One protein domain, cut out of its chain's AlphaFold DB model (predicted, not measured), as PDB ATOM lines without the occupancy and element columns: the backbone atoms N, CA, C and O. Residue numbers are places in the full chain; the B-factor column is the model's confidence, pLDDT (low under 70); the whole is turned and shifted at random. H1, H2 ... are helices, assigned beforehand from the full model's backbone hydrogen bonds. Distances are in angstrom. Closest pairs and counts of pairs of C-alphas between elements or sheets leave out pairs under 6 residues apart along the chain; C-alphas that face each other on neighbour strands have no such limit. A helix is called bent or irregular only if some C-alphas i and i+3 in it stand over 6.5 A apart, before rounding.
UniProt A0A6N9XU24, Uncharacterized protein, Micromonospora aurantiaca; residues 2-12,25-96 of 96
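This is residues 2 to 12 and 25 to 96 of the 96 residues of an uncharacterized protein of Micromonospora aurantiaca (UniProt A0A6N9XU24). Two long helices, H2 and H3, make a helical hairpin, with the shorter H1 packed along H2. After H3 the chain folds back into H4, which runs alongside part of H3 at a looser distance. The printed part has 83 residues with four named helices, H1, H2, H3 and H4 in chain order, and no named strand; the class is all helix. It is compact, with a radius of gyration of the C-alphas of 13.6 A, and elongated, spanning 45 by 25 by 19 A.

H2, residues 26 to 48, is 32.0 A long from C-alpha 26 at (-30.417, -24.892, -19.020). H2 is neither bent nor irregular, but only just: C-alphas 32 and 35 are 6.5 A apart. H3, residues 52 to 74, is 32.3 A long. H1, residues 2 to 12, begins at C-alpha 2 (-48.574, -30.757, -16.032) and measures 15.8 A. H4, residues 81 to 95, measures 21.2 A and ends at C-alpha 95 (-41.681, -29.179, 0.015).

H2 and H3, a hairpin, touch at a shallow tilt of 26 degrees, opposite ways; their closest C-alphas, of Gly 43 and Cys 55, are 4.1 A apart. H1 touches H2, opposite ways at a shallow tilt of 15 degrees, closest at the C-alphas of Gly 2 and Gln 39, 4.5 A. H1 and H3 only just touch, with 3 pairs of C-alphas within 8 A, H3 with residues 58 to 61 alone; the closest are Gly 2 and Phe 58, 5.7 A. H1, H2 and H3 form an up and down bundle, each helix running against the one before. H3 and H4 are close but not clearly touching, the C-alphas of Phe 64 and Phe 95 being closest at 7.8 A. H4 is apart from H1 and H2. Every O i to N i+4 pair is within hydrogen-bond range in H1, H3 and H4, and 14 of 19 in H2.

The C-alphas farthest apart, of Asn 49 and Thr 80, are 44.8 A apart. Residues 13 to 24 are not printed, and C-alphas 12 and 25 are 8.8 A apart across this cut. The link from H2 to H3 is tight and that from H3 to H4 short. Mean pLDDT of the printed part is 95.9, and no printed residue is under 70.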
ATOM      1  N   GLY A   2     -49.325 -30.891 -17.292       87.31
ATOM      2  CA  GLY A   2     -48.574 -30.757 -16.032       87.31
ATOM      3  C   GLY A   2     -47.512 -31.841 -15.778       87.31
ATOM      4  O   GLY A   2     -46.386 -31.512 -15.432       87.31
ATOM      5  N   LEU A   3     -47.815 -33.120 -16.037       92.75
ATOM      6  CA  LEU A   3     -46.844 -34.215 -15.843       92.75
ATOM      7  C   LEU A   3     -45.625 -34.131 -16.770       92.75
ATOM      8  O   LEU A   3     -44.511 -34.406 -16.340       92.75
ATOM      9  N   ALA A   4     -45.821 -33.743 -18.032       95.12
ATOM     10  CA  ALA A   4     -44.715 -33.590 -18.976       95.12
ATOM     11  C   ALA A   4     -43.839 -32.378 -18.616       95.12
ATOM     12  O   ALA A   4     -42.618 -32.454 -18.732       95.12
ATOM     13  N   ALA A   5     -44.463 -31.293 -18.142       95.12
ATOM     14  CA  ALA A   5     -43.772 -30.120 -17.616       95.12
ATOM     15  C   ALA A   5     -42.891 -30.454 -16.412       95.12
ATOM     16  O   ALA A   5     -41.709 -30.099 -16.389       95.12
ATOM     17  N   PHE A   6     -43.447 -31.217 -15.474       95.44
ATOM     18  CA  PHE A   6     -42.712 -31.727 -14.331       95.44
ATOM     19  C   PHE A   6     -41.546 -32.617 -14.765       95.44
ATOM     20  O   PHE A   6     -40.397 -32.330 -14.453       95.44
ATOM     21  N   ALA A   7     -41.835 -33.672 -15.532       97.25
ATOM     22  CA  ALA A   7     -40.857 -34.693 -15.887       97.25
ATOM     23  C   ALA A   7     -39.653 -34.120 -16.645       97.25
ATOM     24  O   ALA A   7     -38.517 -34.451 -16.309       97.25
ATOM     25  N   LEU A   8     -39.882 -33.240 -17.627       97.19
ATOM     26  CA  LEU A   8     -38.793 -32.623 -18.387       97.19
ATOM     27  C   LEU A   8     -37.906 -31.754 -17.490       97.19
ATOM     28  O   LEU A   8     -36.684 -31.876 -17.530       97.19
ATOM     29  N   THR A   9     -38.513 -30.890 -16.676       97.38
ATOM     30  CA  THR A   9     -37.768 -29.953 -15.825       97.38
ATOM     31  C   THR A   9     -36.961 -30.699 -14.763       97.38
ATOM     32  O   THR A   9     -35.774 -30.423 -14.589       97.38
ATOM     33  N   THR A  10     -37.558 -31.719 -14.135       96.56
ATOM     34  CA  THR A  10     -36.864 -32.615 -13.201       96.56
ATOM     35  C   THR A  10     -35.703 -33.319 -13.885       96.56
ATOM     36  O   THR A  10     -34.598 -33.318 -13.353       96.56
ATOM     37  N   PHE A  11     -35.916 -33.877 -15.079       96.88
ATOM     38  CA  PHE A  11     -34.868 -34.585 -15.807       96.88
ATOM     39  C   PHE A  11     -33.666 -33.685 -16.119       96.88
ATOM     40  O   PHE A  11     -32.532 -34.107 -15.909       96.88
ATOM     41  N   LEU A  12     -33.893 -32.443 -16.558       96.69
ATOM     42  CA  LEU A  12     -32.811 -31.492 -16.833       96.69
ATOM     43  C   LEU A  12     -32.007 -31.152 -15.570       96.69
ATOM     44  O   LEU A  12     -30.776 -31.168 -15.612       96.69
ATOM     45  N   ASP A  25     -26.760 -23.946 -16.823       91.44
ATOM     46  CA  ASP A  25     -28.013 -24.199 -16.101       91.44
ATOM     47  C   ASP A  25     -29.258 -24.070 -16.994       91.44
ATOM     48  O   ASP A  25     -30.176 -23.294 -16.739       91.44
ATOM     49  N   ALA A  26     -29.303 -24.858 -18.072       92.25
ATOM     50  CA  ALA A  26     -30.417 -24.892 -19.020       92.25
ATOM     51  C   ALA A  26     -31.761 -25.223 -18.344       92.25
ATOM     52  O   ALA A  26     -32.818 -24.790 -18.806       92.25
ATOM     53  N   TRP A  27     -31.721 -25.952 -17.224       95.44
ATOM     54  CA  TRP A  27     -32.891 -26.279 -16.419       95.44
ATOM     55  C   TRP A  27     -33.598 -25.031 -15.861       95.44
ATOM     56  O   TRP A  27     -34.816 -25.077 -15.712       95.44
ATOM     57  N   LEU A  28     -32.902 -23.905 -15.635       96.31
ATOM     58  CA  LEU A  28     -33.511 -22.670 -15.113       96.31
ATOM     59  C   LEU A  28     -34.562 -22.089 -16.063       96.31
ATOM     60  O   LEU A  28     -35.640 -21.685 -15.631       96.31
ATOM     61  N   GLY A  29     -34.295 -22.096 -17.373       96.25
ATOM     62  CA  GLY A  29     -35.273 -21.637 -18.365       96.25
ATOM     63  C   GLY A  29     -36.557 -22.471 -18.333       96.25
ATOM     64  O   GLY A  29     -37.664 -21.931 -18.384       96.25
ATOM     65  N   TYR A  30     -36.416 -23.789 -18.173       97.06
ATOM     66  CA  TYR A  30     -37.550 -24.709 -18.067       97.06
ATOM     67  C   TYR A  30     -38.238 -24.647 -16.703       97.06
ATOM     68  O   TYR A  30     -39.459 -24.792 -16.657       97.06
ATOM     69  N   ALA A  31     -37.506 -24.354 -15.626       97.81
ATOM     70  CA  ALA A  31     -38.068 -24.103 -14.304       97.81
ATOM     71  C   ALA A  31     -39.041 -22.918 -14.329       97.81
ATOM     72  O   ALA A  31     -40.120 -23.010 -13.756       97.81
ATOM     73  N   PHE A  32     -38.744 -21.846 -15.067       98.19
ATOM     74  CA  PHE A  32     -39.684 -20.730 -15.206       98.19
ATOM     75  C   PHE A  32     -40.792 -20.997 -16.223       98.19
ATOM     76  O   PHE A  32     -41.972 -20.816 -15.921       98.19
ATOM     77  N   ALA A  33     -40.437 -21.414 -17.439       97.56
ATOM     78  CA  ALA A  33     -41.389 -21.462 -18.543       97.56
ATOM     79  C   ALA A  33     -42.293 -22.698 -18.502       97.56
ATOM     80  O   ALA A  33     -43.495 -22.588 -18.740       97.56
ATOM     81  N   TYR A  34     -41.735 -23.877 -18.216       97.75
ATOM     82  CA  TYR A  34     -42.442 -25.142 -18.406       97.75
ATOM     83  C   TYR A  34     -42.835 -25.788 -17.079       97.75
ATOM     84  O   TYR A  34     -44.022 -25.796 -16.754       97.75
ATOM     85  N   GLY A  35     -41.861 -26.247 -16.288       96.81
ATOM     86  CA  GLY A  35     -42.082 -26.757 -14.932       96.81
ATOM     87  C   GLY A  35     -42.722 -25.723 -14.009       96.81
ATOM     88  O   GLY A  35     -43.416 -26.102 -13.082       96.81
ATOM     89  N   GLY A  36     -42.559 -24.431 -14.297       97.62
ATOM     90  CA  GLY A  36     -43.200 -23.334 -13.580       97.62
ATOM     91  C   GLY A  36     -44.544 -22.930 -14.174       97.62
ATOM     92  O   GLY A  36     -45.598 -23.425 -13.775       97.62
ATOM     93  N   LEU A  37     -44.512 -22.004 -15.135       97.94
ATOM     94  CA  LEU A  37     -45.704 -21.351 -15.678       97.94
ATOM     95  C   LEU A  37     -46.683 -22.337 -16.325       97.94
ATOM     96  O   LEU A  37     -47.860 -22.352 -15.969       97.94
ATOM     97  N   VAL A  38     -46.234 -23.174 -17.265       97.94
ATOM     98  CA  VAL A  38     -47.140 -24.120 -17.942       97.94
ATOM     99  C   VAL A  38     -47.700 -25.155 -16.966       97.94
ATOM    100  O   VAL A  38     -48.876 -25.511 -17.074       97.94
ATOM    101  N   GLN A  39     -46.907 -25.620 -16.002       98.00
ATOM    102  CA  GLN A  39     -47.380 -26.554 -14.983       98.00
ATOM    103  C   GLN A  39     -48.422 -25.912 -14.054       98.00
ATOM    104  O   GLN A  39     -49.466 -26.519 -13.808       98.00
ATOM    105  N   LEU A  40     -48.199 -24.666 -13.625       97.56
ATOM    106  CA  LEU A  40     -49.163 -23.890 -12.845       97.56
ATOM    107  C   LEU A  40     -50.481 -23.709 -13.609       97.56
ATOM    108  O   LEU A  40     -51.552 -24.011 -13.085       97.56
ATOM    109  N   LEU A  41     -50.405 -23.290 -14.875       97.38
ATOM    110  CA  LEU A  41     -51.584 -23.144 -15.730       97.38
ATOM    111  C   LEU A  41     -52.313 -24.481 -15.905       97.38
ATOM    112  O   LEU A  41     -53.539 -24.519 -15.843       97.38
ATOM    113  N   ALA A  42     -51.588 -25.592 -16.073       96.94
ATOM    114  CA  ALA A  42     -52.196 -26.920 -16.132       96.94
ATOM    115  C   ALA A  42     -52.974 -27.252 -14.846       96.94
ATOM    116  O   ALA A  42     -54.078 -27.784 -14.938       96.94
ATOM    117  N   GLY A  43     -52.458 -26.883 -13.669       96.44
ATOM    118  CA  GLY A  43     -53.179 -27.009 -12.398       96.44
ATOM    119  C   GLY A  43     -54.489 -26.216 -12.368       96.44
ATOM    120  O   GLY A  43     -55.525 -26.752 -11.973       96.44
ATOM    121  N   MET A  44     -54.491 -24.983 -12.882       95.06
ATOM    122  CA  MET A  44     -55.709 -24.164 -12.989       95.06
ATOM    123  C   MET A  44     -56.772 -24.817 -13.890       95.06
ATOM    124  O   MET A  44     -57.967 -24.772 -13.589       95.06
ATOM    125  N   TRP A  45     -56.354 -25.473 -14.976       95.25
ATOM    126  CA  TRP A  45     -57.267 -26.217 -15.850       95.25
ATOM    127  C   TRP A  45     -57.812 -27.494 -15.195       95.25
ATOM    128  O   TRP A  45     -58.976 -27.833 -15.409       95.25
ATOM    129  N   GLU A  46     -57.037 -28.169 -14.343       94.44
ATOM    130  CA  GLU A  46     -57.533 -29.310 -13.556       94.44
ATOM    131  C   GLU A  46     -58.601 -28.886 -12.538       94.44
ATOM    132  O   GLU A  46     -59.581 -29.610 -12.344       94.44
ATOM    133  N   PHE A  47     -58.493 -27.685 -11.955       91.12
ATOM    134  CA  PHE A  47     -59.561 -27.126 -11.115       91.12
ATOM    135  C   PHE A  47     -60.874 -27.014 -11.896       91.12
ATOM    136  O   PHE A  47     -61.934 -27.428 -11.420       91.12
ATOM    137  N   ARG A  48     -60.803 -26.524 -13.141       92.19
ATOM    138  CA  ARG A  48     -61.965 -26.446 -14.037       92.19
ATOM    139  C   ARG A  48     -62.529 -27.829 -14.365       92.19
ATOM    140  O   ARG A  48     -63.748 -27.968 -14.457       92.19
ATOM    141  N   ASN A  49     -61.668 -28.835 -14.485       93.44
ATOM    142  CA  ASN A  49     -62.046 -30.233 -14.687       93.44
ATOM    143  C   ASN A  49     -62.528 -30.937 -13.400       93.44
ATOM    144  O   ASN A  49     -62.803 -32.133 -13.411       93.44
ATOM    145  N   ARG A  50     -62.648 -30.207 -12.280       95.38
ATOM    146  CA  ARG A  50     -63.048 -30.728 -10.958       95.38
ATOM    147  C   ARG A  50     -62.099 -31.807 -10.420       95.38
ATOM    148  O   ARG A  50     -62.484 -32.601  -9.563       95.38
ATOM    149  N   ASN A  51     -60.854 -31.812 -10.886       95.88
ATOM    150  CA  ASN A  51     -59.797 -32.687 -10.406       95.88
ATOM    151  C   ASN A  51     -58.952 -31.945  -9.365       95.88
ATOM    152  O   ASN A  51     -57.963 -31.284  -9.680       95.88
ATOM    153  N   VAL A  52     -59.360 -32.055  -8.101       94.88
ATOM    154  CA  VAL A  52     -58.691 -31.365  -6.987       94.88
ATOM    155  C   VAL A  52     -57.265 -31.881  -6.792       94.88
ATOM    156  O   VAL A  52     -56.365 -31.090  -6.536       94.88
ATOM    157  N   PHE A  53     -57.038 -33.183  -6.981       96.00
ATOM    158  CA  PHE A  53     -55.704 -33.767  -6.862       96.00
ATOM    159  C   PHE A  53     -54.739 -33.171  -7.893       96.00
ATOM    160  O   PHE A  53     -53.691 -32.647  -7.524       96.00
ATOM    161  N   GLY A  54     -55.117 -33.192  -9.176       94.25
ATOM    162  CA  GLY A  54     -54.309 -32.620 -10.254       94.25
ATOM    163  C   GLY A  54     -54.100 -31.114 -10.092       94.25
ATOM    164  O   GLY A  54     -52.990 -30.623 -10.290       94.25
ATOM    165  N   CYS A  55     -55.139 -30.393  -9.662       96.50
ATOM    166  CA  CYS A  55     -55.066 -28.963  -9.375       96.50
ATOM    167  C   CYS A  55     -54.007 -28.653  -8.316       96.50
ATOM    168  O   CYS A  55     -53.112 -27.842  -8.565       96.50
ATOM    169  N   THR A  56     -54.093 -29.303  -7.154       96.12
ATOM    170  CA  THR A  56     -53.161 -29.084  -6.045       96.12
ATOM    171  C   THR A  56     -51.756 -29.511  -6.438       96.12
ATOM    172  O   THR A  56     -50.827 -28.725  -6.297       96.12
ATOM    173  N   ALA A  57     -51.592 -30.710  -7.002       96.75
ATOM    174  CA  ALA A  57     -50.280 -31.214  -7.383       96.75
ATOM    175  C   ALA A  57     -49.599 -30.295  -8.410       96.75
ATOM    176  O   ALA A  57     -48.511 -29.785  -8.156       96.75
ATOM    177  N   PHE A  58     -50.228 -30.030  -9.559       97.38
ATOM    178  CA  PHE A  58     -49.579 -29.246 -10.613       97.38
ATOM    179  C   PHE A  58     -49.366 -27.783 -10.223       97.38
ATOM    180  O   PHE A  58     -48.321 -27.235 -10.556       97.38
ATOM    181  N   SER A  59     -50.287 -27.164  -9.480       97.31
ATOM    182  CA  SER A  59     -50.093 -25.779  -9.032       97.31
ATOM    183  C   SER A  59     -48.958 -25.665  -8.012       97.31
ATOM    184  O   SER A  59     -48.130 -24.764  -8.134       97.31
ATOM    185  N   SER A  60     -48.863 -26.599  -7.057       97.44
ATOM    186  CA  SER A  60     -47.789 -26.609  -6.056       97.44
ATOM    187  C   SER A  60     -46.420 -26.867  -6.682       97.44
ATOM    188  O   SER A  60     -45.487 -26.112  -6.424       97.44
ATOM    189  N   TYR A  61     -46.295 -27.872  -7.555       97.75
ATOM    190  CA  TYR A  61     -45.040 -28.127  -8.272       97.75
ATOM    191  C   TYR A  61     -44.679 -26.990  -9.245       97.75
ATOM    192  O   TYR A  61     -43.503 -26.668  -9.386       97.75
ATOM    193  N   GLY A  62     -45.673 -26.334  -9.857       97.69
ATOM    194  CA  GLY A  62     -45.474 -25.116 -10.648       97.69
ATOM    195  C   GLY A  62     -44.870 -23.976  -9.828       97.69
ATOM    196  O   GLY A  62     -43.876 -23.365 -10.219       97.69
ATOM    197  N   GLY A  63     -45.433 -23.725  -8.647       97.81
ATOM    198  CA  GLY A  63     -44.896 -22.749  -7.699       97.81
ATOM    199  C   GLY A  63     -43.490 -23.103  -7.215       97.81
ATOM    200  O   GLY A  63     -42.631 -22.225  -7.162       97.81
ATOM    201  N   PHE A  64     -43.229 -24.380  -6.930       98.00
ATOM    202  CA  PHE A  64     -41.909 -24.867  -6.526       98.00
ATOM    203  C   PHE A  64     -40.832 -24.549  -7.562       98.00
ATOM    204  O   PHE A  64     -39.804 -23.979  -7.208       98.00
ATOM    205  N   TRP A  65     -41.071 -24.854  -8.840       98.38
ATOM    206  CA  TRP A  65     -40.086 -24.593  -9.890       98.38
ATOM    207  C   TRP A  65     -39.794 -23.104 -10.073       98.38
ATOM    208  O   TRP A  65     -38.632 -22.723 -10.220       98.38
ATOM    209  N   ILE A  66     -40.824 -22.257 -10.000       98.38
ATOM    210  CA  ILE A  66     -40.650 -20.800 -10.048       98.38
ATOM    211  C   ILE A  66     -39.839 -20.328  -8.836       98.38
ATOM    212  O   ILE A  66     -38.874 -19.589  -9.003       98.38
ATOM    213  N   GLY A  67     -40.200 -20.767  -7.628       97.94
ATOM    214  CA  GLY A  67     -39.517 -20.382  -6.392       97.94
ATOM    215  C   GLY A  67     -38.051 -20.812  -6.366       97.94
ATOM    216  O   GLY A  67     -37.179 -19.990  -6.093       97.94
ATOM    217  N   LEU A  68     -37.767 -22.067  -6.723       97.69
ATOM    218  CA  LEU A  68     -36.406 -22.596  -6.804       97.69
ATOM    219  C   LEU A  68     -35.581 -21.851  -7.860       97.69
ATOM    220  O   LEU A  68     -34.445 -21.464  -7.593       97.69
ATOM    221  N   GLY A  69     -36.158 -21.596  -9.038       97.31
ATOM    222  CA  GLY A  69     -35.501 -20.811 -10.078       97.31
ATOM    223  C   GLY A  69     -35.176 -19.388  -9.614       97.31
ATOM    224  O   GLY A  69     -34.065 -18.909  -9.833       97.31
ATOM    225  N   LEU A  70     -36.115 -18.711  -8.940       97.56
ATOM    226  CA  LEU A  70     -35.897 -17.362  -8.404       97.56
ATOM    227  C   LEU A  70     -34.802 -17.342  -7.337       97.56
ATOM    228  O   LEU A  70     -33.974 -16.435  -7.351       97.56
ATOM    229  N   TYR A  71     -34.765 -18.336  -6.447       97.38
ATOM    230  CA  TYR A  71     -33.698 -18.468  -5.457       97.38
ATOM    231  C   TYR A  71     -32.321 -18.562  -6.130       97.38
ATOM    232  O   TYR A  71     -31.421 -17.788  -5.801       97.38
ATOM    233  N   VAL A  72     -32.167 -19.439  -7.128       95.94
ATOM    234  CA  VAL A  72     -30.884 -19.612  -7.830       95.94
ATOM    235  C   VAL A  72     -30.460 -18.337  -8.564       95.94
ATOM    236  O   VAL A  72     -29.296 -17.951  -8.504       95.94
ATOM    237  N   VAL A  73     -31.391 -17.646  -9.226       95.69
ATOM    238  CA  VAL A  73     -31.066 -16.449 -10.023       95.69
ATOM    239  C   VAL A  73     -30.808 -15.212  -9.158       95.69
ATOM    240  O   VAL A  73     -29.965 -14.392  -9.515       95.69
ATOM    241  N   LEU A  74     -31.539 -15.040  -8.054       96.44
ATOM    242  CA  LEU A  74     -31.553 -13.782  -7.296       96.44
ATOM    243  C   LEU A  74     -30.814 -13.847  -5.958       96.44
ATOM    244  O   LEU A  74     -30.432 -12.798  -5.441       96.44
ATOM    245  N   VAL A  75     -30.639 -15.037  -5.379       95.88
ATOM    246  CA  VAL A  75     -30.136 -15.200  -4.005       95.88
ATOM    247  C   VAL A  75     -28.818 -15.972  -3.974       95.88
ATOM    248  O   VAL A  75     -27.868 -15.499  -3.354       95.88
ATOM    249  N   ALA A  76     -28.717 -17.102  -4.682       93.06
ATOM    250  CA  ALA A  76     -27.569 -18.012  -4.574       93.06
ATOM    251  C   ALA A  76     -26.211 -17.356  -4.904       93.06
ATOM    252  O   ALA A  76     -25.211 -17.631  -4.253       93.06
ATOM    253  N   GLY A  77     -26.160 -16.415  -5.856       91.38
ATOM    254  CA  GLY A  77     -24.910 -15.721  -6.207       91.38
ATOM    255  C   GLY A  77     -24.325 -14.826  -5.100       91.38
ATOM    256  O   GLY A  77     -23.174 -14.407  -5.206       91.38
ATOM    257  N   GLY A  78     -25.104 -14.510  -4.059       92.81
ATOM    258  CA  GLY A  78     -24.673 -13.711  -2.909       92.81
ATOM    259  C   GLY A  78     -24.372 -14.520  -1.644       92.81
ATOM    260  O   GLY A  78     -23.997 -13.923  -0.634       92.81
ATOM    261  N   THR A  79     -24.555 -15.842  -1.661       94.25
ATOM    262  CA  THR A  79     -24.399 -16.700  -0.479       94.25
ATOM    263  C   THR A  79     -23.071 -17.454  -0.493       94.25
ATOM    264  O   THR A  79     -22.407 -17.616  -1.515       94.25
ATOM    265  N   THR A  80     -22.629 -17.900   0.684       96.62
ATOM    266  CA  THR A  80     -21.521 -18.860   0.778       96.62
ATOM    267  C   THR A  80     -22.017 -20.272   0.449       96.62
ATOM    268  O   THR A  80     -23.189 -20.565   0.693       96.62
ATOM    269  N   PRO A  81     -21.143 -21.204   0.016       94.81
ATOM    270  CA  PRO A  81     -21.555 -22.579  -0.288       94.81
ATOM    271  C   PRO A  81     -22.275 -23.295   0.869       94.81
ATOM    272  O   PRO A  81     -23.163 -24.115   0.652       94.81
ATOM    273  N   ALA A  82     -21.915 -22.975   2.117       96.50
ATOM    274  CA  ALA A  82     -22.559 -23.545   3.299       96.50
ATOM    275  C   ALA A  82     -23.980 -22.998   3.521       96.50
ATOM    276  O   ALA A  82     -24.867 -23.748   3.927       96.50
ATOM    277  N   GLN A  83     -24.196 -21.708   3.254       96.81
ATOM    278  CA  GLN A  83     -25.526 -21.096   3.302       96.81
ATOM    279  C   GLN A  83     -26.402 -21.632   2.174       96.81
ATOM    280  O   GLN A  83     -27.525 -22.038   2.435       96.81
ATOM    281  N   GLU A  84     -25.860 -21.739   0.959       96.12
ATOM    282  CA  GLU A  84     -26.602 -22.283  -0.176       96.12
ATOM    283  C   GLU A  84     -27.076 -23.718   0.088       96.12
ATOM    284  O   GLU A  84     -28.242 -24.042  -0.137       96.12
ATOM    285  N   ALA A  85     -26.203 -24.569   0.633       95.69
ATOM    286  CA  ALA A  85     -26.572 -25.926   1.020       95.69
ATOM    287  C   ALA A  85     -27.643 -25.959   2.128       95.69
ATOM    288  O   ALA A  85     -28.517 -26.828   2.107       95.69
ATOM    289  N   ASN A  86     -27.592 -25.030   3.090       96.94
ATOM    290  CA  ASN A  86     -28.593 -24.917   4.152       96.94
ATOM    291  C   ASN A  86     -29.965 -24.510   3.598       96.94
ATOM    292  O   ASN A  86     -30.965 -25.168   3.895       96.94
ATOM    293  N   ASP A  87     -29.991 -23.479   2.756       97.19
ATOM    294  CA  ASP A  87     -31.202 -22.944   2.137       97.19
ATOM    295  C   ASP A  87     -31.858 -23.998   1.241       97.19
ATOM    296  O   ASP A  87     -33.043 -24.298   1.403       97.19
ATOM    297  N   LEU A  88     -31.085 -24.637   0.352       96.25
ATOM    298  CA  LEU A  88     -31.579 -25.727  -0.494       96.25
ATOM    299  C   LEU A  88     -32.096 -26.902   0.342       96.25
ATOM    300  O   LEU A  88     -33.141 -27.466   0.020       96.25
ATOM    301  N   GLY A  89     -31.408 -27.252   1.433       96.88
ATOM    302  CA  GLY A  89     -31.851 -28.298   2.354       96.88
ATOM    303  C   GLY A  89     -33.236 -28.012   2.935       96.88
ATOM    304  O   GLY A  89     -34.111 -28.878   2.890       96.88
ATOM    305  N   TRP A  90     -33.468 -26.792   3.422       97.50
ATOM    306  CA  TRP A  90     -34.767 -26.393   3.966       97.50
ATOM    307  C   TRP A  90     -35.850 -26.246   2.902       97.50
ATOM    308  O   TRP A  90     -36.978 -26.670   3.144       97.50
ATOM    309  N   ILE A  91     -35.527 -25.701   1.726       96.94
ATOM    310  CA  ILE A  91     -36.468 -25.581   0.603       96.94
ATOM    311  C   ILE A  91     -36.975 -26.965   0.183       96.94
ATOM    312  O   ILE A  91     -38.180 -27.160   0.033       96.94
ATOM    313  N   LEU A  92     -36.068 -27.931   0.016       96.25
ATOM    314  CA  LEU A  92     -36.421 -29.285  -0.408       96.25
ATOM    315  C   LEU A  92     -37.154 -30.058   0.693       96.25
ATOM    316  O   LEU A  92     -38.126 -30.745   0.397       96.25
ATOM    317  N   LEU A  93     -36.729 -29.924   1.954       97.12
ATOM    318  CA  LEU A  93     -37.381 -30.587   3.084       97.12
ATOM    319  C   LEU A  93     -38.801 -30.064   3.316       97.12
ATOM    320  O   LEU A  93     -39.702 -30.852   3.572       97.12
ATOM    321  N   ALA A  94     -39.009 -28.749   3.237       97.12
ATOM    322  CA  ALA A  94     -40.321 -28.145   3.458       97.12
ATOM    323  C   ALA A  94     -41.330 -28.471   2.347       97.12
ATOM    324  O   ALA A  94     -42.534 -28.335   2.557       97.12
ATOM    325  N   PHE A  95     -40.845 -28.854   1.165       93.50
ATOM    326  CA  PHE A  95     -41.681 -29.179   0.015       93.50
ATOM    327  C   PHE A  95     -41.974 -30.684  -0.140       93.50
ATOM    328  O   PHE A  95     -42.843 -31.045  -0.935       93.50
ATOM    329  N   ALA A  96     -41.259 -31.546   0.593       84.69
ATOM    330  CA  ALA A  96     -41.465 -32.998   0.615       84.69
ATOM    331  C   ALA A  96     -42.749 -33.395   1.365       84.69
ATOM    332  O   ALA A  96     -43.421 -34.339   0.888       84.69
TER     333      ALA A  96